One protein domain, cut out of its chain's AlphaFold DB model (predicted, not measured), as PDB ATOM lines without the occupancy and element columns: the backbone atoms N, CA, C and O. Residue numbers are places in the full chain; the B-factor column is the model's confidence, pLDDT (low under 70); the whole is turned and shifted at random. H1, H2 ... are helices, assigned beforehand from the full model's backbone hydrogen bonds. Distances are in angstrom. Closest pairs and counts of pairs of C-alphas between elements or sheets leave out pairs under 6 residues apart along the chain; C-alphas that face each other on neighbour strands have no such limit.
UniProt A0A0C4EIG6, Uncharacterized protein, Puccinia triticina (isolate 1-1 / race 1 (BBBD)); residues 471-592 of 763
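What this domain is: This is residues 471 to 592 of the 763 residues of an uncharacterized protein of Puccinia triticina (isolate 1-1 / race 1 (BBBD)) (UniProt A0A0C4EIG6). The longest helix, H3, and H6 lie side by side as the core, and H2, H5, H4 and H7 cover one side of this pair. H1 packs near one end, on H4 and the end of H3; the long link between H5 and H6 reaches away at the other end, and the short H8 touches no helix. The printed part has 122 residues with eight named helices, H1 to H8 in chain order, and no named strand; its class is all helix. It is compact, with a radius of gyration of the C-alphas of 14.7 A, yet elongated in outline, spanning 48 by 31 by 22 A.

Where its parts are: H3, residues 498 to 514, runs 24.4 A from C-alpha 498 at (30.149, 38.507, -31.977) to C-alpha 514 at (42.394, 19.481, -41.122). H6, residues 556 to 568, is 18.4 A long. H2 is residues 483 to 493, 15.5 A, and H5 residues 530 to 539, 13.3 A. H1, residues 471 to 480, begins at C-alpha 471 (41.908, 16.920, -46.584) and is 14.0 A long. H4 is residues 519 to 526, H7 residues 570 to 578, and H8 residues 587 to 590, ending at C-alpha 590 (53.144, 46.432, -22.485).

How they stand to each other: H3 is the hub, touching five helices. It touches H6 at a shallow tilt of 24 degrees, the same way, with the closest C-alphas, of Arg 509 and Leu 561, 4.8 A apart. With residues 501 to 504 alone it only just touches H2, with 3 pairs of C-alphas within 8 A, the closest Phe 487 and Ile 504 at 6.9 A; H2 and H3 form a hairpin. H5 and H6 form another, closest at the C-alphas of Leu 538 and Ala 558, 6.5 A. H2 touches H5, closest at the C-alphas of His 488 and Phe 530, 5.9 A. H4 touches H7 at a shallow tilt of 14 degrees, the same way, closest at the C-alphas of Glu 522 and Cys 572, 6.1 A. H1 touches H4, closest at the C-alphas of Glu 475 and Val 520, 6.3 A. H7 and H8 are apart. In H1 to H7 every O i to N i+4 pair is within hydrogen-bond range; H8 is too short for one.

The domain as a whole: The C-alphas farthest apart, of Asp 472 and Lys 548, are 48.7 A from each other. The printed part has no cut. The link from H5 to H6, residues 540 to 555, is long. The mean pLDDT of the printed part is 89.0; residues 543 to 551 are under 70.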
ATOM      1  N   PRO A 471      41.155  15.700 -46.271       88.19
ATOM      2  CA  PRO A 471      41.908  16.920 -46.584       88.19
ATOM      3  C   PRO A 471      41.540  17.525 -47.948       88.19
ATOM      4  O   PRO A 471      41.404  18.743 -48.062       88.19
ATOM      5  N   ASP A 472      41.282  16.684 -48.955       89.12
ATOM      6  CA  ASP A 472      40.862  17.115 -50.298       89.12
ATOM      7  C   ASP A 472      39.563  17.939 -50.266       89.12
ATOM      8  O   ASP A 472      39.442  18.936 -50.974       89.12
ATOM      9  N   TRP A 473      38.614  17.577 -49.392       91.62
ATOM     10  CA  TRP A 473      37.355  18.312 -49.213       91.62
ATOM     11  C   TRP A 473      37.583  19.699 -48.605       91.62
ATOM     12  O   TRP A 473      36.813  20.616 -48.870       91.62
ATOM     13  N   ILE A 474      38.630  19.868 -47.792       92.19
ATOM     14  CA  ILE A 474      39.011  21.170 -47.231       92.19
ATOM     15  C   ILE A 474      39.631  22.056 -48.314       92.19
ATOM     16  O   ILE A 474      39.283  23.234 -48.407       92.19
ATOM     17  N   GLU A 475      40.508  21.505 -49.161       88.75
ATOM     18  CA  GLU A 475      41.073  22.251 -50.291       88.75
ATOM     19  C   GLU A 475      39.973  22.641 -51.296       88.75
ATOM     20  O   GLU A 475      39.914  23.797 -51.713       88.75
ATOM     21  N   GLU A 476      39.038  21.738 -51.611       88.44
ATOM     22  CA  GLU A 476      37.843  22.028 -52.419       88.44
ATOM     23  C   GLU A 476      36.970  23.126 -51.791       88.44
ATOM     24  O   GLU A 476      36.626  24.098 -52.465       88.44
ATOM     25  N   LEU A 477      36.669  23.037 -50.491       89.12
ATOM     26  CA  LEU A 477      35.843  24.023 -49.791       89.12
ATOM     27  C   LEU A 477      36.453  25.434 -49.837       89.12
ATOM     28  O   LEU A 477      35.725  26.411 -50.010       89.12
ATOM     29  N   ILE A 478      37.777  25.544 -49.707       89.50
ATOM     30  CA  ILE A 478      38.513  26.817 -49.730       89.50
ATOM     31  C   ILE A 478      38.677  27.373 -51.152       89.50
ATOM     32  O   ILE A 478      38.604  28.586 -51.335       89.50
ATOM     33  N   THR A 479      38.915  26.514 -52.148       83.44
ATOM     34  CA  THR A 479      39.275  26.944 -53.515       83.44
ATOM     35  C   THR A 479      38.094  27.040 -54.480       83.44
ATOM     36  O   THR A 479      38.148  27.835 -55.417       83.44
ATOM     37  N   GLN A 480      37.029  26.259 -54.271       80.75
ATOM     38  CA  GLN A 480      35.882  26.172 -55.185       80.75
ATOM     39  C   GLN A 480      34.617  26.870 -54.661       80.75
ATOM     40  O   GLN A 480      33.646  27.016 -55.407       80.75
ATOM     41  N   THR A 481      34.598  27.325 -53.401       85.50
ATOM     42  CA  THR A 481      33.445  28.032 -52.816       85.50
ATOM     43  C   THR A 481      33.772  29.470 -52.417       85.50
ATOM     44  O   THR A 481      34.928  29.848 -52.260       85.50
ATOM     45  N   THR A 482      32.730  30.279 -52.212       90.19
ATOM     46  CA  THR A 482      32.839  31.676 -51.759       90.19
ATOM     47  C   THR A 482      33.085  31.817 -50.253       90.19
ATOM     48  O   THR A 482      33.105  32.938 -49.758       90.19
ATOM     49  N   LEU A 483      33.293  30.723 -49.507       94.25
ATOM     50  CA  LEU A 483      33.273  30.705 -48.035       94.25
ATOM     51  C   LEU A 483      34.156  31.781 -47.384       94.25
ATOM     52  O   LEU A 483      33.737  32.445 -46.437       94.25
ATOM     53  N   LEU A 484      35.375  31.979 -47.894       94.00
ATOM     54  CA  LEU A 484      36.297  32.986 -47.363       94.00
ATOM     55  C   LEU A 484      35.899  34.430 -47.734       94.00
ATOM     56  O   LEU A 484      36.216  35.352 -46.984       94.00
ATOM     57  N   ASP A 485      35.214  34.643 -48.861       93.25
ATOM     58  CA  ASP A 485      34.660  35.948 -49.257       93.25
ATOM     59  C   ASP A 485      33.424  36.287 -48.419       93.25
ATOM     60  O   ASP A 485      33.273  37.408 -47.932       93.25
ATOM     61  N   ASP A 486      32.588  35.281 -48.169       93.19
ATOM     62  CA  ASP A 486      31.420  35.370 -47.302       93.19
ATOM     63  C   ASP A 486      31.853  35.711 -45.858       93.19
ATOM     64  O   ASP A 486      31.314  36.630 -45.239       93.19
ATOM     65  N   PHE A 487      32.902  35.059 -45.340       95.19
ATOM     66  CA  PHE A 487      33.501  35.381 -44.035       95.19
ATOM     67  C   PHE A 487      34.133  36.778 -43.977       95.19
ATOM     68  O   PHE A 487      34.015  37.456 -42.953       95.19
ATOM     69  N   HIS A 488      34.797  37.222 -45.050       94.69
ATOM     70  CA  HIS A 488      35.364  38.573 -45.135       94.69
ATOM     71  C   HIS A 488      34.261  39.634 -45.063       94.69
ATOM     72  O   HIS A 488      34.344  40.540 -44.233       94.69
ATOM     73  N   SER A 489      33.174  39.448 -45.819       93.88
ATOM     74  CA  SER A 489      31.996  40.317 -45.772       93.88
ATOM     75  C   SER A 489      31.371  40.381 -44.372       93.88
ATOM     76  O   SER A 489      31.073  41.473 -43.883       93.88
ATOM     77  N   HIS A 490      31.228  39.241 -43.685       93.56
ATOM     78  CA  HIS A 490      30.681  39.192 -42.320       93.56
ATOM     79  C   HIS A 490      31.537  39.941 -41.295       93.56
ATOM     80  O   HIS A 490      30.989  40.621 -40.428       93.56
ATOM     81  N   LEU A 491      32.868  39.860 -41.399       93.31
ATOM     82  CA  LEU A 491      33.784  40.625 -40.543       93.31
ATOM     83  C   LEU A 491      33.793  42.121 -40.887       93.31
ATOM     84  O   LEU A 491      33.871  42.951 -39.983       93.31
ATOM     85  N   GLN A 492      33.698  42.473 -42.174       94.19
ATOM     86  CA  GLN A 492      33.698  43.862 -42.634       94.19
ATOM     87  C   GLN A 492      32.432  44.615 -42.204       94.19
ATOM     88  O   GLN A 492      32.525  45.744 -41.723       94.19
ATOM     89  N   HIS A 493      31.258  44.003 -42.372       91.38
ATOM     90  CA  HIS A 493      29.966  44.639 -42.094       91.38
ATOM     91  C   HIS A 493      29.456  44.394 -40.665       91.38
ATOM     92  O   HIS A 493      28.582  45.123 -40.202       91.38
ATOM     93  N   GLN A 494      30.008  43.399 -39.957       89.56
ATOM     94  CA  GLN A 494      29.633  43.019 -38.584       89.56
ATOM     95  C   GLN A 494      28.128  42.711 -38.421       89.56
ATOM     96  O   GLN A 494      27.540  42.943 -37.367       89.56
ATOM     97  N   GLU A 495      27.498  42.163 -39.470       85.38
ATOM     98  CA  GLU A 495      26.063  41.819 -39.489       85.38
ATOM     99  C   GLU A 495      25.710  40.654 -38.549       85.38
ATOM    100  O   GLU A 495      24.567  40.523 -38.104       85.38
ATOM    101  N   LEU A 496      26.686  39.791 -38.245       90.88
ATOM    102  CA  LEU A 496      26.509  38.640 -37.364       90.88
ATOM    103  C   LEU A 496      26.849  38.977 -35.901       90.88
ATOM    104  O   LEU A 496      27.755  39.768 -35.637       90.88
ATOM    105  N   PRO A 497      26.204  38.314 -34.918       91.88
ATOM    106  CA  PRO A 497      26.587  38.431 -33.513       91.88
ATOM    107  C   PRO A 497      28.064  38.077 -33.286       91.88
ATOM    108  O   PRO A 497      28.569  37.131 -33.891       91.88
ATOM    109  N   ARG A 498      28.730  38.749 -32.331       90.25
ATOM    110  CA  ARG A 498      30.149  38.507 -31.977       90.25
ATOM    111  C   ARG A 498      30.481  37.020 -31.798       90.25
ATOM    112  O   ARG A 498      31.496  36.576 -32.314       90.25
ATOM    113  N   LEU A 499      29.600  36.242 -31.159       92.00
ATOM    114  CA  LEU A 499      29.770  34.792 -30.984       92.00
ATOM    115  C   LEU A 499      29.892  34.036 -32.320       92.00
ATOM    116  O   LEU A 499      30.676  33.105 -32.429       92.00
ATOM    117  N   SER A 500      29.150  34.439 -33.348       94.88
ATOM    118  CA  SER A 500      29.217  33.828 -34.680       94.88
ATOM    119  C   SER A 500      30.454  34.276 -35.463       94.88
ATOM    120  O   SER A 500      30.984  33.500 -36.253       94.88
ATOM    121  N   LEU A 501      30.970  35.479 -35.195       94.62
ATOM    122  CA  LEU A 501      32.277  35.925 -35.698       94.62
ATOM    123  C   LEU A 501      33.427  35.161 -35.006       94.62
ATOM    124  O   LEU A 501      34.386  34.765 -35.666       94.62
ATOM    125  N   THR A 502      33.292  34.834 -33.715       95.19
ATOM    126  CA  THR A 502      34.156  33.860 -33.024       95.19
ATOM    127  C   THR A 502      34.076  32.478 -33.686       95.19
ATOM    128  O   THR A 502      35.110  31.863 -33.945       95.19
ATOM    129  N   THR A 503      32.873  31.999 -34.033       96.38
ATOM    130  CA  THR A 503      32.694  30.729 -34.763       96.38
ATOM    131  C   THR A 503      33.413  30.736 -36.118       96.38
ATOM    132  O   THR A 503      34.000  29.723 -36.481       96.38
ATOM    133  N   ILE A 504      33.457  31.865 -36.840       96.62
ATOM    134  CA  ILE A 504      34.260  32.002 -38.070       96.62
ATOM    135  C   ILE A 504      35.752  31.752 -37.790       96.62
ATOM    136  O   ILE A 504      36.374  30.959 -38.496       96.62
ATOM    137  N   ALA A 505      36.327  32.348 -36.739       96.62
ATOM    138  CA  ALA A 505      37.727  32.103 -36.372       96.62
ATOM    139  C   ALA A 505      37.988  30.630 -35.992       96.62
ATOM    140  O   ALA A 505      39.006  30.058 -36.383       96.62
ATOM    141  N   GLN A 506      37.045  29.989 -35.293       96.75
ATOM    142  CA  GLN A 506      37.115  28.566 -34.937       96.75
ATOM    143  C   GLN A 506      37.035  27.652 -36.167       96.75
ATOM    144  O   GLN A 506      37.814  26.705 -36.267       96.75
ATOM    145  N   ILE A 507      36.143  27.951 -37.119       96.94
ATOM    146  CA  ILE A 507      36.051  27.250 -38.406       96.94
ATOM    147  C   ILE A 507      37.380  27.368 -39.149       96.94
ATOM    148  O   ILE A 507      37.961  26.343 -39.485       96.94
ATOM    149  N   LEU A 508      37.900  28.585 -39.342       96.31
ATOM    150  CA  LEU A 508      39.179  28.814 -40.024       96.31
ATOM    151  C   LEU A 508      40.325  28.026 -39.372       96.31
ATOM    152  O   LEU A 508      41.096  27.386 -40.081       96.31
ATOM    153  N   ARG A 509      40.398  28.002 -38.034       95.62
ATOM    154  CA  ARG A 509      41.395  27.216 -37.290       95.62
ATOM    155  C   ARG A 509      41.264  25.726 -37.613       95.62
ATOM    156  O   ARG A 509      42.255  25.097 -37.960       95.62
ATOM    157  N   HIS A 510      40.052  25.168 -37.564       94.88
ATOM    158  CA  HIS A 510      39.837  23.757 -37.900       94.88
ATOM    159  C   HIS A 510      40.095  23.439 -39.381       94.88
ATOM    160  O   HIS A 510      40.597  22.357 -39.667       94.88
ATOM    161  N   LEU A 511      39.815  24.359 -40.313       94.00
ATOM    162  CA  LEU A 511      40.174  24.198 -41.729       94.00
ATOM    163  C   LEU A 511      41.701  24.149 -41.908       94.00
ATOM    164  O   LEU A 511      42.187  23.308 -42.654       94.00
ATOM    165  N   VAL A 512      42.466  24.968 -41.178       93.19
ATOM    166  CA  VAL A 512      43.942  24.917 -41.184       93.19
ATOM    167  C   VAL A 512      44.472  23.621 -40.557       93.19
ATOM    168  O   VAL A 512      45.390  23.027 -41.104       93.19
ATOM    169  N   THR A 513      43.896  23.144 -39.447       91.31
ATOM    170  CA  THR A 513      44.335  21.890 -38.798       91.31
ATOM    171  C   THR A 513      43.984  20.632 -39.606       91.31
ATOM    172  O   THR A 513      44.734  19.662 -39.582       91.31
ATOM    173  N   LEU A 514      42.843  20.619 -40.305       90.88
ATOM    174  CA  LEU A 514      42.394  19.481 -41.122       90.88
ATOM    175  C   LEU A 514      42.963  19.504 -42.549       90.88
ATOM    176  O   LEU A 514      43.088  18.457 -43.182       90.88
ATOM    177  N   GLY A 515      43.296  20.687 -43.065       82.25
ATOM    178  CA  GLY A 515      43.970  20.855 -44.341       82.25
ATOM    179  C   GLY A 515      45.457  20.540 -44.221       82.25
ATOM    180  O   GLY A 515      46.255  21.440 -43.992       82.25
ATOM    181  N   GLU A 516      45.845  19.285 -44.464       77.25
ATOM    182  CA  GLU A 516      47.254  18.831 -44.496       77.25
ATOM    183  C   GLU A 516      48.137  19.594 -45.520       77.25
ATOM    184  O   GLU A 516      49.361  19.478 -45.522       77.25
ATOM    185  N   SER A 517      47.511  20.380 -46.400       80.06
ATOM    186  CA  SER A 517      48.103  21.186 -47.469       80.06
ATOM    187  C   SER A 517      48.276  22.646 -47.029       80.06
ATOM    188  O   SER A 517      47.298  23.339 -46.736       80.06
ATOM    189  N   THR A 518      49.510  23.166 -47.084       86.81
ATOM    190  CA  THR A 518      49.835  24.576 -46.767       86.81
ATOM    191  C   THR A 518      49.056  25.595 -47.605       86.81
ATOM    192  O   THR A 518      48.898  26.741 -47.189       86.81
ATOM    193  N   LYS A 519      48.506  25.191 -48.759       87.44
ATOM    194  CA  LYS A 519      47.639  26.038 -49.589       87.44
ATOM    195  C   LYS A 519      46.466  26.623 -48.799       87.44
ATOM    196  O   LYS A 519      46.123  27.778 -49.014       87.44
ATOM    197  N   VAL A 520      45.860  25.858 -47.886       90.81
ATOM    198  CA  VAL A 520      44.691  26.309 -47.108       90.81
ATOM    199  C   VAL A 520      45.045  27.526 -46.254       90.81
ATOM    200  O   VAL A 520      44.337  28.534 -46.286       90.81
ATOM    201  N   SER A 521      46.164  27.467 -45.528       93.19
ATOM    202  CA  SER A 521      46.627  28.595 -44.721       93.19
ATOM    203  C   SER A 521      47.131  29.750 -45.585       93.19
ATOM    204  O   SER A 521      46.850  30.908 -45.273       93.19
ATOM    205  N   GLU A 522      47.801  29.459 -46.700       92.50
ATOM    206  CA  GLU A 522      48.241  30.484 -47.640       92.50
ATOM    207  C   GLU A 522      47.078  31.269 -48.258       92.50
ATOM    208  O   GLU A 522      47.163  32.491 -48.321       92.50
ATOM    209  N   GLU A 523      45.987  30.629 -48.689       91.94
ATOM    210  CA  GLU A 523      44.831  31.332 -49.269       91.94
ATOM    211  C   GLU A 523      44.075  32.178 -48.233       91.94
ATOM    212  O   GLU A 523      43.597  33.269 -48.551       91.94
ATOM    213  N   ILE A 524      44.032  31.741 -46.969       93.62
ATOM    214  CA  ILE A 524      43.528  32.561 -45.855       93.62
ATOM    215  C   ILE A 524      44.417  33.800 -45.655       93.62
ATOM    216  O   ILE A 524      43.913  34.912 -45.492       93.62
ATOM    217  N   VAL A 525      45.741  33.624 -45.688       94.19
ATOM    218  CA  VAL A 525      46.710  34.695 -45.419       94.19
ATOM    219  C   VAL A 525      46.883  35.644 -46.612       94.19
ATOM    220  O   VAL A 525      47.026  36.842 -46.397       94.19
ATOM    221  N   LYS A 526      46.799  35.191 -47.866       91.94
ATOM    222  CA  LYS A 526      46.904  36.050 -49.067       91.94
ATOM    223  C   LYS A 526      45.805  37.116 -49.150       91.94
ATOM    224  O   LYS A 526      45.986  38.125 -49.832       91.94
ATOM    225  N   ARG A 527      44.671  36.918 -48.469       90.88
ATOM    226  CA  ARG A 527      43.509  37.813 -48.547       90.88
ATOM    227  C   ARG A 527      43.782  39.179 -47.887       90.88
ATOM    228  O   ARG A 527      44.163  39.236 -46.707       90.88
ATOM    229  N   PRO A 528      43.583  40.297 -48.619       88.69
ATOM    230  CA  PRO A 528      43.809  41.643 -48.100       88.69
ATOM    231  C   PRO A 528      42.775  41.987 -47.023       88.69
ATOM    232  O   PRO A 528      41.638  41.528 -47.088       88.69
ATOM    233  N   SER A 529      43.192  42.773 -46.026       91.69
ATOM    234  CA  SER A 529      42.416  43.211 -44.847       91.69
ATOM    235  C   SER A 529      41.748  42.126 -43.983       91.69
ATOM    236  O   SER A 529      41.219  42.454 -42.925       91.69
ATOM    237  N   PHE A 530      41.765  40.847 -44.374       94.50
ATOM    238  CA  PHE A 530      40.989  39.795 -43.711       94.50
ATOM    239  C   PHE A 530      41.435  39.543 -42.266       94.50
ATOM    240  O   PHE A 530      40.613  39.530 -41.349       94.50
ATOM    241  N   LEU A 531      42.746  39.399 -42.050       95.38
ATOM    242  CA  LEU A 531      43.310  39.179 -40.717       95.38
ATOM    243  C   LEU A 531      43.309  40.467 -39.881       95.38
ATOM    244  O   LEU A 531      43.125  40.407 -38.668       95.38
ATOM    245  N   GLU A 532      43.453  41.632 -40.515       95.31
ATOM    246  CA  GLU A 532      43.326  42.944 -39.878       95.31
ATOM    247  C   GLU A 532      41.912  43.153 -39.325       95.31
ATOM    248  O   GLU A 532      41.770  43.536 -38.166       95.31
ATOM    249  N   LEU A 533      40.873  42.842 -40.111       94.75
ATOM    250  CA  LEU A 533      39.472  42.880 -39.681       94.75
ATOM    251  C   LEU A 533      39.203  41.871 -38.560       94.75
ATOM    252  O   LEU A 533      38.566  42.213 -37.566       94.75
ATOM    253  N   LEU A 534      39.731  40.648 -38.671       95.19
ATOM    254  CA  LEU A 534      39.599  39.627 -37.630       95.19
ATOM    255  C   LEU A 534      40.217  40.095 -36.300       95.19
ATOM    256  O   LEU A 534      39.579  39.989 -35.252       95.19
ATOM    257  N   ILE A 535      41.415  40.687 -36.340       93.94
ATOM    258  CA  ILE A 535      42.066  41.290 -35.170       93.94
ATOM    259  C   ILE A 535      41.255  42.481 -34.653       93.94
ATOM    260  O   ILE A 535      41.025  42.567 -33.449       93.94
ATOM    261  N   GLN A 536      40.788  43.373 -35.528       92.38
ATOM    262  CA  GLN A 536      40.005  44.553 -35.156       92.38
ATOM    263  C   GLN A 536      38.709  44.179 -34.423       92.38
ATOM    264  O   GLN A 536      38.375  44.792 -33.412       92.38
ATOM    265  N   VAL A 537      37.994  43.163 -34.909       91.69
ATOM    266  CA  VAL A 537      36.706  42.734 -34.351       91.69
ATOM    267  C   VAL A 537      36.895  41.885 -33.091       91.69
ATOM    268  O   VAL A 537      36.251  42.135 -32.070       91.69
ATOM    269  N   LEU A 538      37.770  40.874 -33.128       92.50
ATOM    270  CA  LEU A 538      37.844  39.857 -32.075       92.50
ATOM    271  C   LEU A 538      38.912  40.144 -31.009       92.50
ATOM    272  O   LEU A 538      38.688  39.831 -29.839       92.50
ATOM    273  N   ILE A 539      40.034  40.776 -31.364       91.81
ATOM    274  CA  ILE A 539      41.180  40.973 -30.454       91.81
ATOM    275  C   ILE A 539      41.300  42.426 -29.961       91.81
ATOM    276  O   ILE A 539      41.634  42.635 -28.794       91.81
ATOM    277  N   ALA A 540      41.001  43.433 -30.789       86.62
ATOM    278  CA  ALA A 540      41.218  44.865 -30.519       86.62
ATOM    279  C   ALA A 540      40.142  45.527 -29.624       86.62
ATOM    280  O   ALA A 540      39.787  46.691 -29.784       86.62
ATOM    281  N   VAL A 541      39.676  44.783 -28.624       80.38
ATOM    282  CA  VAL A 541      38.770  45.199 -27.540       80.38
ATOM    283  C   VAL A 541      39.303  46.433 -26.777       80.38
ATOM    284  O   VAL A 541      40.527  46.562 -26.675       80.38
ATOM    285  N   PRO A 542      38.464  47.330 -26.215       74.38
ATOM    286  CA  PRO A 542      38.922  48.463 -25.399       74.38
ATOM    287  C   PRO A 542      39.892  48.058 -24.276       74.38
ATOM    288  O   PRO A 542      39.662  47.084 -23.562       74.38
ATOM    289  N   TRP A 543      40.996  48.800 -24.134       66.06
ATOM    290  CA  TRP A 543      42.089  48.471 -23.214       66.06
ATOM    291  C   TRP A 543      42.699  49.738 -22.591       66.06
ATOM    292  O   TRP A 543      43.043  50.646 -23.353       66.06
ATOM    293  N   PRO A 544      42.892  49.813 -21.257       65.25
ATOM    294  CA  PRO A 544      42.509  48.820 -20.246       65.25
ATOM    295  C   PRO A 544      40.985  48.654 -20.112       65.25
ATOM    296  O   PRO A 544      40.200  49.432 -20.654       65.25
ATOM    297  N   LEU A 545      40.569  47.603 -19.404       67.38
ATOM    298  CA  LEU A 545      39.163  47.257 -19.202       67.38
ATOM    299  C   LEU A 545      38.476  48.266 -18.263       67.38
ATOM    300  O   LEU A 545      38.564  48.163 -17.041       67.38
ATOM    301  N   ASN A 546      37.777  49.246 -18.834       58.88
ATOM    302  CA  ASN A 546      37.042  50.251 -18.067       58.88
ATOM    303  C   ASN A 546      35.746  49.662 -17.486       58.88
ATOM    304  O   ASN A 546      34.810  49.363 -18.228       58.88
ATOM    305  N   GLY A 547      35.636  49.594 -16.154       55.25
ATOM    306  CA  GLY A 547      34.492  49.010 -15.427       55.25
ATOM    307  C   GLY A 547      33.130  49.718 -15.567       55.25
ATOM    308  O   GLY A 547      32.231  49.455 -14.777       55.25
ATOM    309  N   LYS A 548      32.970  50.630 -16.536       55.19
ATOM    310  CA  LYS A 548      31.714  51.343 -16.846       55.19
ATOM    311  C   LYS A 548      31.055  50.888 -18.156       55.19
ATOM    312  O   LYS A 548      29.881  51.173 -18.369       55.19
ATOM    313  N   SER A 549      31.788  50.208 -19.037       53.31
ATOM    314  CA  SER A 549      31.252  49.608 -20.266       53.31
ATOM    315  C   SER A 549      30.981  48.119 -20.068       53.31
ATOM    316  O   SER A 549      31.613  47.484 -19.225       53.31
ATOM    317  N   LYS A 550      30.085  47.542 -20.884       60.97
ATOM    318  CA  LYS A 550      29.936  46.083 -20.999       60.97
ATOM    319  C   LYS A 550      31.325  45.472 -21.194       60.97
ATOM    320  O   LYS A 550      32.030  45.856 -22.124       60.97
ATOM    321  N   LEU A 551      31.719  44.579 -20.291       66.75
ATOM    322  CA  LEU A 551      33.070  44.044 -20.277       66.75
ATOM    323  C   LEU A 551      33.265  43.087 -21.455       66.75
ATOM    324  O   LEU A 551      32.877  41.921 -21.404       66.75
ATOM    325  N   GLU A 552      33.858  43.597 -22.522       75.50
ATOM    326  CA  GLU A 552      34.344  42.778 -23.619       75.50
ATOM    327  C   GLU A 552      35.759  42.286 -23.297       75.50
ATOM    328  O   GLU A 552      36.545  42.980 -22.655       75.50
ATOM    329  N   VAL A 553      36.075  41.068 -23.731       83.75
ATOM    330  CA  VAL A 553      37.390  40.435 -23.576       83.75
ATOM    331  C   VAL A 553      37.883  39.962 -24.949       83.75
ATOM    332  O   VAL A 553      37.052  39.662 -25.818       83.75
ATOM    333  N   PRO A 554      39.207  39.947 -25.199       90.62
ATOM    334  CA  PRO A 554      39.744  39.504 -26.482       90.62
ATOM    335  C   PRO A 554      39.452  38.013 -26.697       90.62
ATOM    336  O   PRO A 554      39.522  37.217 -25.761       90.62
ATOM    337  N   ASP A 555      39.109  37.632 -27.926       91.69
ATOM    338  CA  ASP A 555      38.747  36.249 -28.239       91.69
ATOM    339  C   ASP A 555      39.982  35.349 -28.381       91.69
ATOM    340  O   ASP A 555      40.867  35.617 -29.196       91.69
ATOM    341  N   LEU A 556      40.029  34.252 -27.620       93.62
ATOM    342  CA  LEU A 556      41.148  33.307 -27.667       93.62
ATOM    343  C   LEU A 556      41.207  32.519 -28.986       93.62
ATOM    344  O   LEU A 556      42.299  32.254 -29.484       93.62
ATOM    345  N   SER A 557      40.064  32.232 -29.618       94.38
ATOM    346  CA  SER A 557      40.003  31.495 -30.891       94.38
ATOM    347  C   SER A 557      40.692  32.256 -32.028       94.38
ATOM    348  O   SER A 557      41.252  31.650 -32.941       94.38
ATOM    349  N   ALA A 558      40.666  33.591 -31.968       94.88
ATOM    350  CA  ALA A 558      41.353  34.457 -32.920       94.88
ATOM    351  C   ALA A 558      42.883  34.382 -32.774       94.88
ATOM    352  O   ALA A 558      43.591  34.342 -33.780       94.88
ATOM    353  N   PHE A 559      43.404  34.307 -31.543       95.19
ATOM    354  CA  PHE A 559      44.834  34.085 -31.313       95.19
ATOM    355  C   PHE A 559      45.278  32.686 -31.745       95.19
ATOM    356  O   PHE A 559      46.324  32.553 -32.376       95.19
ATOM    357  N   GLU A 560      44.482  31.657 -31.450       95.06
ATOM    358  CA  GLU A 560      44.768  30.283 -31.874       95.06
ATOM    359  C   GLU A 560      44.829  30.164 -33.397       95.06
ATOM    360  O   GLU A 560      45.770  29.576 -33.919       95.06
ATOM    361  N   LEU A 561      43.890  30.783 -34.121       96.31
ATOM    362  CA  LEU A 561      43.947  30.857 -35.580       96.31
ATOM    363  C   LEU A 561      45.253  31.502 -36.070       96.31
ATOM    364  O   LEU A 561      45.907  30.949 -36.950       96.31
ATOM    365  N   LEU A 562      45.650  32.651 -35.513       96.25
ATOM    366  CA  LEU A 562      46.896  33.324 -35.905       96.25
ATOM    367  C   LEU A 562      48.135  32.465 -35.610       96.25
ATOM    368  O   LEU A 562      49.077  32.469 -36.403       96.25
ATOM    369  N   LEU A 563      48.128  31.713 -34.506       95.81
ATOM    370  CA  LEU A 563      49.207  30.799 -34.143       95.81
ATOM    371  C   LEU A 563      49.286  29.593 -35.092       95.81
ATOM    372  O   LEU A 563      50.377  29.267 -35.556       95.81
ATOM    373  N   GLU A 564      48.163  28.952 -35.423       95.25
ATOM    374  CA  GLU A 564      48.145  27.821 -36.364       95.25
ATOM    375  C   GLU A 564      48.483  28.262 -37.798       95.25
ATOM    376  O   GLU A 564      49.257  27.594 -38.484       95.25
ATOM    377  N   LEU A 565      48.022  29.443 -38.233       95.81
ATOM    378  CA  LEU A 565      48.459  30.043 -39.497       95.81
ATOM    379  C   LEU A 565      49.970  30.306 -39.508       95.81
ATOM    380  O   LEU A 565      50.627  29.994 -40.499       95.81
ATOM    381  N   ALA A 566      50.544  30.822 -38.417       95.44
ATOM    382  CA  ALA A 566      51.986  31.036 -38.317       95.44
ATOM    383  C   ALA A 566      52.780  29.718 -38.371       95.44
ATOM    384  O   ALA A 566      53.764  29.643 -39.106       95.44
ATOM    385  N   LYS A 567      52.340  28.678 -37.649       94.06
ATOM    386  CA  LYS A 567      52.966  27.340 -37.637       94.06
ATOM    387  C   LYS A 567      52.870  26.594 -38.970       94.06
ATOM    388  O   LYS A 567      53.681  25.712 -39.220       94.06
ATOM    389  N   SER A 568      51.865  26.897 -39.793       93.69
ATOM    390  CA  SER A 568      51.604  26.138 -41.022       93.69
ATOM    391  C   SER A 568      52.692  26.297 -42.093       93.69
ATOM    392  O   SER A 568      52.952  25.356 -42.837       93.69
ATOM    393  N   SER A 569      53.319  27.474 -42.199       92.69
ATOM    394  CA  SER A 569      54.403  27.723 -43.155       92.69
ATOM    395  C   SER A 569      55.200  28.987 -42.825       92.69
ATOM    396  O   SER A 569      54.685  29.967 -42.270       92.69
ATOM    397  N   ARG A 570      56.460  29.017 -43.278       92.62
ATOM    398  CA  ARG A 570      57.314  30.210 -43.200       92.62
ATOM    399  C   ARG A 570      56.722  31.397 -43.973       92.62
ATOM    400  O   ARG A 570      56.857  32.539 -43.532       92.62
ATOM    401  N   THR A 571      56.035  31.142 -45.089       92.69
ATOM    402  CA  THR A 571      55.348  32.163 -45.901       92.69
ATOM    403  C   THR A 571      54.215  32.835 -45.126       92.69
ATOM    404  O   THR A 571      54.141  34.066 -45.092       92.69
ATOM    405  N   CYS A 572      53.373  32.051 -44.445       93.94
ATOM    406  CA  CYS A 572      52.290  32.573 -43.614       93.94
ATOM    407  C   CYS A 572      52.839  33.392 -42.437       93.94
ATOM    408  O   CYS A 572      52.419  34.533 -42.237       93.94
ATOM    409  N   SER A 573      53.847  32.865 -41.730       94.69
ATOM    410  CA  SER A 573      54.558  33.597 -40.672       94.69
ATOM    411  C   SER A 573      55.125  34.941 -41.150       94.69
ATOM    412  O   SER A 573      54.920  35.965 -40.495       94.69
ATOM    413  N   ARG A 574      55.790  34.973 -42.315       93.94
ATOM    414  CA  ARG A 574      56.332  36.212 -42.896       93.94
ATOM    415  C   ARG A 574      55.229  37.229 -43.193       93.94
ATOM    416  O   ARG A 574      55.367  38.381 -42.799       93.94
ATOM    417  N   SER A 575      54.126  36.816 -43.819       94.12
ATOM    418  CA  SER A 575      53.026  37.731 -44.153       94.12
ATOM    419  C   SER A 575      52.364  38.335 -42.906       94.12
ATOM    420  O   SER A 575      52.132  39.544 -42.864       94.12
ATOM    421  N   ILE A 576      52.122  37.532 -41.860       94.19
ATOM    422  CA  ILE A 576      51.570  38.010 -40.576       94.19
ATOM    423  C   ILE A 576      52.500  39.058 -39.935       94.19
ATOM    424  O   ILE A 576      52.029  40.070 -39.406       94.19
ATOM    425  N   LEU A 577      53.817  38.840 -40.011       92.38
ATOM    426  CA  LEU A 577      54.829  39.759 -39.493       92.38
ATOM    427  C   LEU A 577      54.921  41.063 -40.311       92.38
ATOM    428  O   LEU A 577      54.885  42.145 -39.728       92.38
ATOM    429  N   GLU A 578      55.012  40.975 -41.640       91.62
ATOM    430  CA  GLU A 578      55.157  42.126 -42.549       91.62
ATOM    431  C   GLU A 578      53.939  43.060 -42.526       91.62
ATOM    432  O   GLU A 578      54.090  44.278 -42.605       91.62
ATOM    433  N   ARG A 579      52.734  42.508 -42.333       91.94
ATOM    434  CA  ARG A 579      51.485  43.273 -42.150       91.94
ATOM    435  C   ARG A 579      51.373  43.948 -40.779       91.94
ATOM    436  O   ARG A 579      50.407  44.659 -40.519       91.94
ATOM    437  N   GLY A 580      52.335  43.729 -39.878       89.94
ATOM    438  CA  GLY A 580      52.362  44.354 -38.555       89.94
ATOM    439  C   GLY A 580      51.274  43.856 -37.597       89.94
ATOM    440  O   GLY A 580      50.998  44.535 -36.604       89.94
ATOM    441  N   LEU A 581      50.687  42.678 -37.855       91.56
ATOM    442  CA  LEU A 581      49.525  42.141 -37.129       91.56
ATOM    443  C   LEU A 581      49.786  41.896 -35.633       91.56
ATOM    444  O   LEU A 581      48.852  41.897 -34.836       91.56
ATOM    445  N   LEU A 582      51.053  41.756 -35.229       89.56
ATOM    446  CA  LEU A 582      51.470  41.732 -33.822       89.56
ATOM    447  C   LEU A 582      51.138  43.028 -33.068       89.56
ATOM    448  O   LEU A 582      50.856  42.985 -31.874       89.56
ATOM    449  N   THR A 583      51.199  44.189 -33.724       87.31
ATOM    450  CA  THR A 583      51.251  45.498 -33.046       87.31
ATOM    451  C   THR A 583      50.048  45.772 -32.132       87.31
ATOM    452  O   THR A 583      50.277  46.155 -30.982       87.31
ATOM    453  N   PRO A 584      48.783  45.514 -32.540       86.44
ATOM    454  CA  PRO A 584      47.625  45.644 -31.650       86.44
ATOM    455  C   PRO A 584      47.661  44.695 -30.445       86.44
ATOM    456  O   PRO A 584      47.011  44.956 -29.438       86.44
ATOM    457  N   MET A 585      48.408  43.594 -30.535       88.31
ATOM    458  CA  MET A 585      48.475  42.541 -29.524       88.31
ATOM    459  C   MET A 585      49.632  42.740 -28.527       88.31
ATOM    460  O   MET A 585      49.535  42.316 -27.376       88.31
ATOM    461  N   LEU A 586      50.678  43.493 -28.892       88.31
ATOM    462  CA  LEU A 586      51.789  43.842 -27.986       88.31
ATOM    463  C   LEU A 586      51.341  44.585 -26.714       88.31
ATOM    464  O   LEU A 586      52.056  44.577 -25.712       88.31
ATOM    465  N   ARG A 587      50.139  45.176 -26.711       86.69
ATOM    466  CA  ARG A 587      49.529  45.818 -25.535       86.69
ATOM    467  C   ARG A 587      49.398  44.900 -24.315       86.69
ATOM    468  O   ARG A 587      49.458  45.401 -23.196       86.69
ATOM    469  N   PHE A 588      49.265  43.587 -24.520       87.50
ATOM    470  CA  PHE A 588      49.194  42.602 -23.432       87.50
ATOM    471  C   PHE A 588      50.566  42.353 -22.779       87.50
ATOM    472  O   PHE A 588      50.626  42.004 -21.607       87.50
ATOM    473  N   ILE A 589      51.669  42.593 -23.500       88.88
ATOM    474  CA  ILE A 589      53.033  42.605 -22.937       88.88
ATOM    475  C   ILE A 589      53.346  43.981 -22.328       88.88
ATOM    476  O   ILE A 589      53.987  44.068 -21.286       88.88
ATOM    477  N   ALA A 590      52.889  45.070 -22.958       87.56
ATOM    478  CA  ALA A 590      53.144  46.432 -22.485       87.56
ATOM    479  C   ALA A 590      52.410  46.772 -21.174       87.56
ATOM    480  O   ALA A 590      52.946  47.507 -20.345       87.56
ATOM    481  N   LEU A 591      51.210  46.218 -20.972       85.31
ATOM    482  CA  LEU A 591      50.457  46.291 -19.721       85.31
ATOM    483  C   LEU A 591      50.042  44.870 -19.290       85.31
ATOM    484  O   LEU A 591      48.922  44.452 -19.583       85.31
ATOM    485  N   PRO A 592      50.938  44.114 -18.627       87.19
ATOM    486  CA  PRO A 592      50.658  42.753 -18.173       87.19
ATOM    487  C   PRO A 592      49.472  42.656 -17.212       87.19
ATOM    488  O   PRO A 592      49.181  43.597 -16.471       87.19
TER     489      PRO A 592